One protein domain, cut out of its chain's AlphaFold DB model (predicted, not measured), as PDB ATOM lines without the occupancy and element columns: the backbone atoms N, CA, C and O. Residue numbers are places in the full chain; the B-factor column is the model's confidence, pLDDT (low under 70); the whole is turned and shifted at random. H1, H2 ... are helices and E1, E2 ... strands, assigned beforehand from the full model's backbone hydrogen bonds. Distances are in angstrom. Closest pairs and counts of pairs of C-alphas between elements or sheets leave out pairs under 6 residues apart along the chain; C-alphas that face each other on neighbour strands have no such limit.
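This is residues 178 to 263 of the 455 residues of an uncharacterized protein of Kutzneria albida DSM 43870 (UniProt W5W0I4). From its first residue, the printed part makes a corner of two helices, H1 and the very short H2, at one end of its long axis, then runs through the longest helix, H3, to a small three-stranded sheet at the other end. The last helix, H4, turns back into the middle, packing across one face of the sheet with H3 packed on it. The printed part has 86 residues, with four named helices and three named strands in the order H1 H2 H3 E1 E2 E3 H4; the sheet order is E1, E2, E3, antiparallel throughout, and the class is mixed, helices and strands. The whole is compact, with a radius of gyration of the C-alphas of 13.8 A, but only just elongated, with spans of 40 by 26 by 24 A.

H1, residues 182 to 191, touches H2, residues 195 to 198; the closest C-alphas are those of Thr 186 and Ala 198, 4.6 A apart. H2 and H3, residues 200 to 213, only just touch, and only at the corner by their link, with 3 pairs of C-alphas within 8 A; the closest are those of Phe 197 and Thr 203, 5.6 A apart. E1, residues 215 to 222, and E2, residues 225 to 231, form an antiparallel hairpin, with N 219 and O 227 within hydrogen-bond range at 2.9 A. E2 and E3, residues 243 to 247, form another, with N 246 and O 226 at 2.8 A; the three make a meander, each strand the antiparallel neighbour of the one before. H3 only grazes this sheet, with residues 210 to 213. H4, residues 254 to 263, is on the sheet at a height of 8.0 A, forming two layers, a helix on one face of a sheet. It lies over E2 and only just over E3, where 3 of its C-alphas fall, and runs across the strands, at 78 degrees to E2 on the local plane. H3 and H4 touch at a steep tilt of 53 degrees, opposite ways; C-alphas 208 and 255 are closest, at 4.9 A. H1 is apart from H4 and from the three strands. In H1, H3 and H4 every O i to N i+4 pair is within hydrogen-bond range; H2 is too short for such a pair.

H1 begins at C-alpha 182 (12.398, 5.122, -20.902). H3 is 19.8 A long, E1 21.9 A and E2 19.9 A. H4 ends at C-alpha 263 (6.488, -3.822, -20.747).

The C-alphas farthest apart are those of Glu 191 and Lys 223, at 41.4 A. The printed part has no cut. The link from E2 to E3, 11 residues, is long. The mean pLDDT of the printed part is 90.8, and no printed residue is under 70.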
ATOM      1  N   THR A 178       8.188   2.936  -9.289       83.69
ATOM      2  CA  THR A 178       7.305   2.687 -10.434       83.69
ATOM      3  C   THR A 178       7.349   3.860 -11.407       83.69
ATOM      4  O   THR A 178       7.767   4.960 -11.052       83.69
ATOM      5  N   GLY A 179       6.915   3.630 -12.650       81.50
ATOM      6  CA  GLY A 179       6.815   4.694 -13.652       81.50
ATOM      7  C   GLY A 179       8.168   5.235 -14.116       81.50
ATOM      8  O   GLY A 179       8.316   6.442 -14.294       81.50
ATOM      9  N   PHE A 180       9.160   4.361 -14.302       84.50
ATOM     10  CA  PHE A 180      10.432   4.751 -14.903       84.50
ATOM     11  C   PHE A 180      10.201   5.429 -16.259       84.50
ATOM     12  O   PHE A 180       9.456   4.915 -17.099       84.50
ATOM     13  N   CYS A 181      10.876   6.557 -16.505       87.25
ATOM     14  CA  CYS A 181      11.006   7.037 -17.876       87.25
ATOM     15  C   CYS A 181      11.817   6.016 -18.692       87.25
ATOM     16  O   CYS A 181      12.544   5.197 -18.123       87.25
ATOM     17  N   GLN A 182      11.713   6.073 -20.021       86.25
ATOM     18  CA  GLN A 182      12.398   5.122 -20.902       86.25
ATOM     19  C   GLN A 182      13.904   5.040 -20.605       86.25
ATOM     20  O   GLN A 182      14.437   3.939 -20.546       86.25
ATOM     21  N   ASP A 183      14.563   6.172 -20.350       87.62
ATOM     22  CA  ASP A 183      16.003   6.208 -20.085       87.62
ATOM     23  C   ASP A 183      16.367   5.511 -18.766       87.62
ATOM     24  O   ASP A 183      17.269   4.676 -18.743       87.62
ATOM     25  N   HIS A 184      15.644   5.790 -17.674       86.00
ATOM     26  CA  HIS A 184      15.878   5.131 -16.381       86.00
ATOM     27  C   HIS A 184      15.527   3.645 -16.425       86.00
ATOM     28  O   HIS A 184      16.254   2.830 -15.859       86.00
ATOM     29  N   PHE A 185      14.447   3.285 -17.124       89.19
ATOM     30  CA  PHE A 185      14.114   1.886 -17.365       89.19
ATOM     31  C   PHE A 185      15.257   1.197 -18.104       89.19
ATOM     32  O   PHE A 185      15.708   0.147 -17.667       89.19
ATOM     33  N   THR A 186      15.769   1.806 -19.177       88.94
ATOM     34  CA  THR A 186      16.895   1.267 -19.940       88.94
ATOM     35  C   THR A 186      18.136   1.114 -19.069       88.94
ATOM     36  O   THR A 186      18.734   0.048 -19.100       88.94
ATOM     37  N   ILE A 187      18.512   2.117 -18.268       87.25
ATOM     38  CA  ILE A 187      19.668   2.017 -17.361       87.25
ATOM     39  C   ILE A 187      19.509   0.808 -16.438       87.25
ATOM     40  O   ILE A 187      20.347  -0.090 -16.468       87.25
ATOM     41  N   HIS A 188      18.409   0.733 -15.690       84.81
ATOM     42  CA  HIS A 188      18.219  -0.351 -14.734       84.81
ATOM     43  C   HIS A 188      18.041  -1.714 -15.408       84.81
ATOM     44  O   HIS A 188      18.566  -2.695 -14.900       84.81
ATOM     45  N   ALA A 189      17.379  -1.785 -16.565       86.12
ATOM     46  CA  ALA A 189      17.259  -3.012 -17.351       86.12
ATOM     47  C   ALA A 189      18.638  -3.561 -17.754       86.12
ATOM     48  O   ALA A 189      18.888  -4.753 -17.594       86.12
ATOM     49  N   LYS A 190      19.565  -2.700 -18.192       85.19
ATOM     50  CA  LYS A 190      20.946  -3.109 -18.504       85.19
ATOM     51  C   LYS A 190      21.707  -3.572 -17.270       85.19
ATOM     52  O   LYS A 190      22.389  -4.592 -17.299       85.19
ATOM     53  N   GLU A 191      21.561  -2.857 -16.156       78.94
ATOM     54  CA  GLU A 191      22.220  -3.239 -14.904       78.94
ATOM     55  C   GLU A 191      21.791  -4.632 -14.416       78.94
ATOM     56  O   GLU A 191      22.471  -5.210 -13.567       78.94
ATOM     57  N   ILE A 192      20.659  -5.150 -14.892       75.12
ATOM     58  CA  ILE A 192      20.093  -6.436 -14.482       75.12
ATOM     59  C   ILE A 192      20.112  -7.490 -15.597       75.12
ATOM     60  O   ILE A 192      19.478  -8.533 -15.456       75.12
ATOM     61  N   GLY A 193      20.824  -7.226 -16.698       76.25
ATOM     62  CA  GLY A 193      20.966  -8.161 -17.817       76.25
ATOM     63  C   GLY A 193      19.721  -8.310 -18.696       76.25
ATOM     64  O   GLY A 193      19.624  -9.271 -19.451       76.25
ATOM     65  N   LEU A 194      18.771  -7.372 -18.618       80.56
ATOM     66  CA  LEU A 194      17.612  -7.272 -19.510       80.56
ATOM     67  C   LEU A 194      17.834  -6.238 -20.627       80.56
ATOM     68  O   LEU A 194      16.900  -5.527 -21.014       80.56
ATOM     69  N   ASP A 195      19.056  -6.129 -21.153       83.88
ATOM     70  CA  ASP A 195      19.402  -5.188 -22.228       83.88
ATOM     71  C   ASP A 195      18.438  -5.304 -23.425       83.88
ATOM     72  O   ASP A 195      17.958  -4.297 -23.948       83.88
ATOM     73  N   ASP A 196      18.061  -6.533 -23.782       81.00
ATOM     74  CA  ASP A 196      17.128  -6.829 -24.873       81.00
ATOM     75  C   ASP A 196      15.727  -6.233 -24.641       81.00
ATOM     76  O   ASP A 196      15.055  -5.813 -25.585       81.00
ATOM     77  N   PHE A 197      15.269  -6.152 -23.387       80.62
ATOM     78  CA  PHE A 197      13.976  -5.540 -23.048       80.62
ATOM     79  C   PHE A 197      14.056  -4.015 -22.972       80.62
ATOM     80  O   PHE A 197      13.039  -3.336 -23.121       80.62
ATOM     81  N   ALA A 198      15.254  -3.457 -22.784       84.19
ATOM     82  CA  ALA A 198      15.472  -2.017 -22.822       84.19
ATOM     83  C   ALA A 198      15.243  -1.433 -24.226       84.19
ATOM     84  O   ALA A 198      14.873  -0.262 -24.365       84.19
ATOM     85  N   GLU A 199      15.442  -2.240 -25.270       87.19
ATOM     86  CA  GLU A 199      15.266  -1.840 -26.658       87.19
ATOM     87  C   GLU A 199      13.829  -2.082 -27.147       87.19
ATOM     88  O   GLU A 199      13.371  -3.213 -27.340       87.19
ATOM     89  N   ARG A 200      13.100  -0.995 -27.443       86.00
ATOM     90  CA  ARG A 200      11.710  -1.079 -27.936       86.00
ATOM     91  C   ARG A 200      11.557  -1.938 -29.192       86.00
ATOM     92  O   ARG A 200      10.544  -2.613 -29.344       86.00
ATOM     93  N   ASN A 201      12.524  -1.904 -30.109       89.88
ATOM     94  CA  ASN A 201      12.443  -2.681 -31.349       89.88
ATOM     95  C   ASN A 201      12.552  -4.185 -31.077       89.88
ATOM     96  O   ASN A 201      11.752  -4.952 -31.611       89.88
ATOM     97  N   VAL A 202      13.467  -4.593 -30.196       88.75
ATOM     98  CA  VAL A 202      13.621  -5.992 -29.774       88.75
ATOM     99  C   VAL A 202      12.354  -6.475 -29.067       88.75
ATOM    100  O   VAL A 202      11.801  -7.514 -29.436       88.75
ATOM    101  N   THR A 203      11.811  -5.668 -28.150       90.06
ATOM    102  CA  THR A 203      10.542  -5.968 -27.462       90.06
ATOM    103  C   THR A 203       9.379  -6.132 -28.447       90.06
ATOM    104  O   THR A 203       8.585  -7.063 -28.315       90.06
ATOM    105  N   LYS A 204       9.292  -5.287 -29.484       93.81
ATOM    106  CA  LYS A 204       8.270  -5.401 -30.540       93.81
ATOM    107  C   LYS A 204       8.397  -6.677 -31.359       93.81
ATOM    108  O   LYS A 204       7.383  -7.325 -31.628       93.81
ATOM    109  N   GLU A 205       9.606  -7.052 -31.770       94.75
ATOM    110  CA  GLU A 205       9.802  -8.299 -32.520       94.75
ATOM    111  C   GLU A 205       9.500  -9.529 -31.661       94.75
ATOM    112  O   GLU A 205       8.813 -10.451 -32.116       94.75
ATOM    113  N   LEU A 206       9.919  -9.513 -30.393       93.19
ATOM    114  CA  LEU A 206       9.566 -10.544 -29.421       93.19
ATOM    115  C   LEU A 206       8.046 -10.637 -29.241       93.19
ATOM    116  O   LEU A 206       7.488 -11.735 -29.284       93.19
ATOM    117  N   ALA A 207       7.362  -9.499 -29.120       95.81
ATOM    118  CA  ALA A 207       5.912  -9.446 -28.994       95.81
ATOM    119  C   ALA A 207       5.200 -10.039 -30.217       95.81
ATOM    120  O   ALA A 207       4.238 -10.798 -30.071       95.81
ATOM    121  N   ARG A 208       5.690  -9.760 -31.431       97.31
ATOM    122  CA  ARG A 208       5.170 -10.376 -32.665       97.31
ATOM    123  C   ARG A 208       5.419 -11.875 -32.709       97.31
ATOM    124  O   ARG A 208       4.559 -12.610 -33.190       97.31
ATOM    125  N   ARG A 209       6.577 -12.341 -32.240       96.12
ATOM    126  CA  ARG A 209       6.882 -13.773 -32.151       96.12
ATOM    127  C   ARG A 209       5.928 -14.476 -31.186       96.12
ATOM    128  O   ARG A 209       5.209 -15.370 -31.616       96.12
ATOM    129  N   ILE A 210       5.818 -13.985 -29.954       95.25
ATOM    130  CA  ILE A 210       4.904 -14.523 -28.934       95.25
ATOM    131  C   ILE A 210       3.445 -14.482 -29.413       95.25
ATOM    132  O   ILE A 210       2.714 -15.445 -29.221       95.25
ATOM    133  N   ALA A 211       3.010 -13.409 -30.082       97.00
ATOM    134  CA  ALA A 211       1.650 -13.311 -30.622       97.00
ATOM    135  C   ALA A 211       1.350 -14.324 -31.744       97.00
ATOM    136  O   ALA A 211       0.176 -14.600 -32.005       97.00
ATOM    137  N   ARG A 212       2.384 -14.816 -32.443       97.19
ATOM    138  CA  ARG A 212       2.271 -15.858 -33.477       97.19
ATOM    139  C   ARG A 212       2.330 -17.264 -32.886       97.19
ATOM    140  O   ARG A 212       1.610 -18.133 -33.359       97.19
ATOM    141  N   GLU A 213       3.198 -17.474 -31.900       96.56
ATOM    142  CA  GLU A 213       3.464 -18.784 -31.288       96.56
ATOM    143  C   GLU A 213       2.467 -19.134 -30.172       96.56
ATOM    144  O   GLU A 213       2.168 -20.304 -29.949       96.56
ATOM    145  N   GLY A 214       1.943 -18.127 -29.470       94.62
ATOM    146  CA  GLY A 214       1.013 -18.279 -28.354       94.62
ATOM    147  C   GLY A 214      -0.453 -18.124 -28.744       94.62
ATOM    148  O   GLY A 214      -0.798 -17.637 -29.822       94.62
ATOM    149  N   SER A 215      -1.337 -18.490 -27.818       95.94
ATOM    150  CA  SER A 215      -2.768 -18.204 -27.935       95.94
ATOM    151  C   SER A 215      -3.082 -16.858 -27.280       95.94
ATOM    152  O   SER A 215      -2.690 -16.606 -26.142       95.94
ATOM    153  N   VAL A 216      -3.790 -15.988 -28.003       96.19
ATOM    154  CA  VAL A 216      -4.239 -14.679 -27.512       96.19
ATOM    155  C   VAL A 216      -5.757 -14.630 -27.597       96.19
ATOM    156  O   VAL A 216      -6.322 -14.522 -28.690       96.19
ATOM    157  N   GLU A 217      -6.409 -14.701 -26.442       97.06
ATOM    158  CA  GLU A 217      -7.850 -14.509 -26.327       97.06
ATOM    159  C   GLU A 217      -8.159 -13.015 -26.262       97.06
ATOM    160  O   GLU A 217      -7.472 -12.264 -25.572       97.06
ATOM    161  N   ILE A 218      -9.189 -12.582 -26.987       97.25
ATOM    162  CA  ILE A 218      -9.588 -11.177 -27.081       97.25
ATOM    163  C   ILE A 218     -11.066 -11.084 -26.722       97.25
ATOM    164  O   ILE A 218     -11.897 -11.741 -27.352       97.25
ATOM    165  N   LYS A 219     -11.401 -10.260 -25.730       97.00
ATOM    166  CA  LYS A 219     -12.782 -10.000 -25.306       97.00
ATOM    167  C   LYS A 219     -13.036  -8.501 -25.274       97.00
ATOM    168  O   LYS A 219     -12.237  -7.743 -24.732       97.00
ATOM    169  N   GLN A 220     -14.152  -8.063 -25.842       96.81
ATOM    170  CA  GLN A 220     -14.579  -6.673 -25.728       96.81
ATOM    171  C   GLN A 220     -15.307  -6.490 -24.391       96.81
ATOM    172  O   GLN A 220     -16.372  -7.066 -24.192       96.81
ATOM    173  N   ALA A 221     -14.719  -5.725 -23.470       92.06
ATOM    174  CA  ALA A 221     -15.324  -5.440 -22.166       92.06
ATOM    175  C   ALA A 221     -16.281  -4.241 -22.224       92.06
ATOM    176  O   ALA A 221     -17.273  -4.206 -21.506       92.06
ATOM    177  N   SER A 222     -16.006  -3.266 -23.095       91.56
ATOM    178  CA  SER A 222     -16.907  -2.144 -23.375       91.56
ATOM    179  C   SER A 222     -16.691  -1.618 -24.798       91.56
ATOM    180  O   SER A 222     -15.837  -2.124 -25.529       91.56
ATOM    181  N   LYS A 223     -17.438  -0.582 -25.209       92.81
ATOM    182  CA  LYS A 223     -17.375  -0.011 -26.569       92.81
ATOM    183  C   LYS A 223     -15.946   0.266 -27.050       92.81
ATOM    184  O   LYS A 223     -15.661   0.068 -28.226       92.81
ATOM    185  N   GLU A 224     -15.059   0.683 -26.150       94.56
ATOM    186  CA  GLU A 224     -13.671   1.007 -26.483       94.56
ATOM    187  C   GLU A 224     -12.648   0.231 -25.652       94.56
ATOM    188  O   GLU A 224     -11.467   0.510 -25.774       94.56
ATOM    189  N   VAL A 225     -13.050  -0.723 -24.807       94.38
ATOM    190  CA  VAL A 225     -12.117  -1.478 -23.952       94.38
ATOM    191  C   VAL A 225     -12.031  -2.922 -24.421       94.38
ATOM    192  O   VAL A 225     -13.028  -3.648 -24.429       94.38
ATOM    193  N   TRP A 226     -10.816  -3.345 -24.756       96.88
ATOM    194  CA  TRP A 226     -10.487  -4.697 -25.188       96.88
ATOM    195  C   TRP A 226      -9.565  -5.356 -24.171       96.88
ATOM    196  O   TRP A 226      -8.507  -4.821 -23.845       96.88
ATOM    197  N   VAL A 227      -9.972  -6.519 -23.682       95.88
ATOM    198  CA  VAL A 227      -9.223  -7.341 -22.735       95.88
ATOM    199  C   VAL A 227      -8.539  -8.463 -23.499       95.88
ATOM    200  O   VAL A 227      -9.184  -9.187 -24.262       95.88
ATOM    201  N   TYR A 228      -7.236  -8.596 -23.285       96.88
ATOM    202  CA  TYR A 228      -6.391  -9.611 -23.899       96.88
ATOM    203  C   TYR A 228      -5.867 -10.553 -22.830       96.88
ATOM    204  O   TYR A 228      -5.292 -10.079 -21.854       96.88
ATOM    205  N   THR A 229      -6.002 -11.857 -23.055       95.75
ATOM    206  CA  THR A 229      -5.418 -12.905 -22.206       95.75
ATOM    207  C   THR A 229      -4.417 -13.699 -23.032       95.75
ATOM    208  O   THR A 229      -4.755 -14.183 -24.116       95.75
ATOM    209  N   ILE A 230      -3.178 -13.811 -22.550       95.12
ATOM    210  CA  ILE A 230      -2.063 -14.350 -23.339       95.12
ATOM    211  C   ILE A 230      -1.574 -15.660 -22.737       95.12
ATOM    212  O   ILE A 230      -1.067 -15.693 -21.621       95.12
ATOM    213  N   ASN A 231      -1.675 -16.734 -23.511       94.50
ATOM    214  CA  ASN A 231      -1.180 -18.055 -23.156       94.50
ATOM    215  C   ASN A 231       0.062 -18.358 -24.002       94.50
ATOM    216  O   ASN A 231      -0.035 -18.603 -25.207       94.50
ATOM    217  N   HIS A 232       1.238 -18.327 -23.377       94.38
ATOM    218  CA  HIS A 232       2.512 -18.624 -24.029       94.38
ATOM    219  C   HIS A 232       3.484 -19.264 -23.023       94.38
ATOM    220  O   HIS A 232       3.501 -18.822 -21.873       94.38
ATOM    221  N   PRO A 233       4.336 -20.233 -23.418       90.81
ATOM    222  CA  PRO A 233       5.289 -20.879 -22.507       90.81
ATOM    223  C   PRO A 233       6.248 -19.921 -21.787       90.81
ATOM    224  O   PRO A 233       6.675 -20.200 -20.676       90.81
ATOM    225  N   ILE A 234       6.554 -18.759 -22.379       88.19
ATOM    226  CA  ILE A 234       7.367 -17.715 -21.719       88.19
ATOM    227  C   ILE A 234       6.712 -17.167 -20.444       88.19
ATOM    228  O   ILE A 234       7.408 -16.648 -19.585       88.19
ATOM    229  N   PHE A 235       5.389 -17.279 -20.333       87.69
ATOM    230  CA  PHE A 235       4.602 -16.882 -19.171       87.69
ATOM    231  C   PHE A 235       4.206 -18.100 -18.316       87.69
ATOM    232  O   PHE A 235       3.340 -17.996 -17.449       87.69
ATOM    233  N   ALA A 236       4.816 -19.269 -18.542       83.88
ATOM    234  CA  ALA A 236       4.640 -20.406 -17.648       83.88
ATOM    235  C   ALA A 236       5.177 -20.042 -16.256       83.88
ATOM    236  O   ALA A 236       6.284 -19.527 -16.138       83.88
ATOM    237  N   GLY A 237       4.387 -20.288 -15.212       77.62
ATOM    238  CA  GLY A 237       4.727 -19.929 -13.829       77.62
ATOM    239  C   GLY A 237       3.925 -18.757 -13.265       77.62
ATOM    240  O   GLY A 237       3.865 -18.604 -12.050       77.62
ATOM    241  N   PHE A 238       3.232 -17.976 -14.101       81.75
ATOM    242  CA  PHE A 238       2.180 -17.100 -13.585       81.75
ATOM    243  C   PHE A 238       0.979 -17.945 -13.140       81.75
ATOM    244  O   PHE A 238       0.538 -18.838 -13.865       81.75
ATOM    245  N   SER A 239       0.429 -17.647 -11.959       75.69
ATOM    246  CA  SER A 239      -0.753 -18.332 -11.410       75.69
ATOM    247  C   SER A 239      -1.997 -18.166 -12.286       75.69
ATOM    248  O   SER A 239      -2.865 -19.036 -12.325       75.69
ATOM    249  N   THR A 240      -2.063 -17.060 -13.025       82.31
ATOM    250  CA  THR A 240      -3.061 -16.799 -14.060       82.31
ATOM    251  C   THR A 240      -2.378 -16.283 -15.318       82.31
ATOM    252  O   THR A 240      -1.433 -15.498 -15.192       82.31
ATOM    253  N   PRO A 241      -2.864 -16.633 -16.523       87.62
ATOM    254  CA  PRO A 241      -2.346 -16.053 -17.753       87.62
ATOM    255  C   PRO A 241      -2.361 -14.520 -17.678       87.62
ATOM    256  O   PRO A 241      -3.363 -13.947 -17.232       87.62
ATOM    257  N   PRO A 242      -1.274 -13.840 -18.077       89.94
ATOM    258  CA  PRO A 242      -1.206 -12.396 -17.981       89.94
ATOM    259  C   PRO A 242      -2.288 -11.753 -18.854       89.94
ATOM    260  O   PRO A 242      -2.594 -12.214 -19.962       89.94
ATOM    261  N   MET A 243      -2.859 -10.671 -18.328       92.56
ATOM    262  CA  MET A 243      -3.978  -9.957 -18.925       92.56
ATOM    263  C   MET A 243      -3.662  -8.469 -19.057       92.56
ATOM    264  O   MET A 243      -3.071  -7.873 -18.159       92.56
ATOM    265  N   VAL A 244      -4.105  -7.852 -20.153       94.31
ATOM    266  CA  VAL A 244      -4.032  -6.397 -20.339       94.31
ATOM    267  C   VAL A 244      -5.330  -5.855 -20.924       94.31
ATOM    268  O   VAL A 244      -5.977  -6.502 -21.747       94.31
ATOM    269  N   SER A 245      -5.708  -4.652 -20.493       94.06
ATOM    270  CA  SER A 245      -6.835  -3.903 -21.049       94.06
ATOM    271  C   SER A 245      -6.320  -2.754 -21.907       94.06
ATOM    272  O   SER A 245      -5.576  -1.905 -21.421       94.06
ATOM    273  N   LEU A 246      -6.733  -2.707 -23.171       95.38
ATOM    274  CA  LEU A 246      -6.360  -1.656 -24.115       95.38
ATOM    275  C   LEU A 246      -7.595  -0.862 -24.540       95.38
ATOM    276  O   LEU A 246      -8.635  -1.445 -24.854       95.38
ATOM    277  N   ARG A 247      -7.469   0.471 -24.576       95.06
ATOM    278  CA  ARG A 247      -8.529   1.355 -25.070       95.06
ATOM    279  C   ARG A 247      -8.357   1.649 -26.557       95.06
ATOM    280  O   ARG A 247      -7.367   2.261 -26.946       95.06
ATOM    281  N   ALA A 248      -9.311   1.226 -27.382       96.38
ATOM    282  CA  ALA A 248      -9.353   1.496 -28.815       96.38
ATOM    283  C   ALA A 248     -10.758   1.267 -29.400       96.38
ATOM    284  O   ALA A 248     -11.512   0.409 -28.943       96.38
ATOM    285  N   LYS A 249     -11.087   1.993 -30.478       96.50
ATOM    286  CA  LYS A 249     -12.372   1.863 -31.199       96.50
ATOM    287  C   LYS A 249     -12.575   0.491 -31.855       96.50
ATOM    288  O   LYS A 249     -13.705   0.079 -32.080       96.50
ATOM    289  N   SER A 250     -11.487  -0.198 -32.182       96.94
ATOM    290  CA  SER A 250     -11.457  -1.559 -32.721       96.94
ATOM    291  C   SER A 250     -10.371  -2.352 -32.005       96.94
ATOM    292  O   SER A 250      -9.453  -1.747 -31.454       96.94
ATOM    293  N   ALA A 251     -10.472  -3.685 -32.013       96.56
ATOM    294  CA  ALA A 251      -9.511  -4.561 -31.352       96.56
ATOM    295  C   ALA A 251      -8.080  -4.278 -31.843       96.56
ATOM    296  O   ALA A 251      -7.796  -4.505 -33.027       96.56
ATOM    297  N   PRO A 252      -7.163  -3.814 -30.970       96.69
ATOM    298  CA  PRO A 252      -5.757  -3.700 -31.326       96.69
ATOM    299  C   PRO A 252      -5.158  -5.017 -31.863       96.69
ATOM    300  O   PRO A 252      -5.577  -6.113 -31.464       96.69
ATOM    301  N   PRO A 253      -4.137  -4.953 -32.737       97.62
ATOM    302  CA  PRO A 253      -3.403  -6.143 -33.150       97.62
ATOM    303  C   PRO A 253      -2.845  -6.909 -31.942       97.62
ATOM    304  O   PRO A 253      -2.327  -6.301 -31.008       97.62
ATOM    305  N   ARG A 254      -2.883  -8.249 -31.983       97.94
ATOM    306  CA  ARG A 254      -2.450  -9.129 -30.874       97.94
ATOM    307  C   ARG A 254      -1.068  -8.777 -30.313       97.94
ATOM    308  O   ARG A 254      -0.882  -8.781 -29.103       97.94
ATOM    309  N   TYR A 255      -0.115  -8.438 -31.182       97.38
ATOM    310  CA  TYR A 255       1.247  -8.102 -30.762       97.38
ATOM    311  C   TYR A 255       1.320  -6.828 -29.906       97.38
ATOM    312  O   TYR A 255       2.212  -6.733 -29.079       97.38
ATOM    313  N   VAL A 256       0.383  -5.882 -30.051       97.19
ATOM    314  CA  VAL A 256       0.336  -4.661 -29.224       97.19
ATOM    315  C   VAL A 256      -0.025  -5.011 -27.781       97.19
ATOM    316  O   VAL A 256       0.556  -4.472 -26.844       97.19
ATOM    317  N   ALA A 257      -0.946  -5.958 -27.590       96.62
ATOM    318  CA  ALA A 257      -1.274  -6.467 -26.262       96.62
ATOM    319  C   ALA A 257      -0.108  -7.243 -25.645       96.62
ATOM    320  O   ALA A 257       0.205  -7.040 -24.475       96.62
ATOM    321  N   VAL A 258       0.580  -8.077 -26.434       96.38
ATOM    322  CA  VAL A 258       1.792  -8.761 -25.962       96.38
ATOM    323  C   VAL A 258       2.877  -7.755 -25.569       96.38
ATOM    324  O   VAL A 258       3.460  -7.897 -24.502       96.38
ATOM    325  N   GLU A 259       3.130  -6.729 -26.387       95.25
ATOM    326  CA  GLU A 259       4.111  -5.673 -26.099       95.25
ATOM    327  C   GLU A 259       3.790  -4.962 -24.777       95.25
ATOM    328  O   GLU A 259       4.676  -4.787 -23.943       95.25
ATOM    329  N   ALA A 260       2.516  -4.634 -24.536       93.81
ATOM    330  CA  ALA A 260       2.080  -4.026 -23.281       93.81
ATOM    331  C   ALA A 260       2.304  -4.943 -22.062       93.81
ATOM    332  O   ALA A 260       2.719  -4.464 -21.008       93.81
ATOM    333  N   ILE A 261       2.078  -6.255 -22.200       92.31
ATOM    334  CA  ILE A 261       2.360  -7.227 -21.131       92.31
ATOM    335  C   ILE A 261       3.864  -7.361 -20.885       92.31
ATOM    336  O   ILE A 261       4.287  -7.357 -19.731       92.31
ATOM    337  N   LEU A 262       4.678  -7.446 -21.941       91.31
ATOM    338  CA  LEU A 262       6.137  -7.493 -21.805       91.31
ATOM    339  C   LEU A 262       6.661  -6.247 -21.093       91.31
ATOM    340  O   LEU A 262       7.494  -6.370 -20.198       91.31
ATOM    341  N   TRP A 263       6.144  -5.065 -21.437       89.56
ATOM    342  CA  TRP A 263       6.488  -3.822 -20.747       89.56
ATOM    343  C   TRP A 263       6.099  -3.855 -19.267       89.56
ATOM    344  O   TRP A 263       6.913  -3.505 -18.417       89.56
TER     345      TRP A 263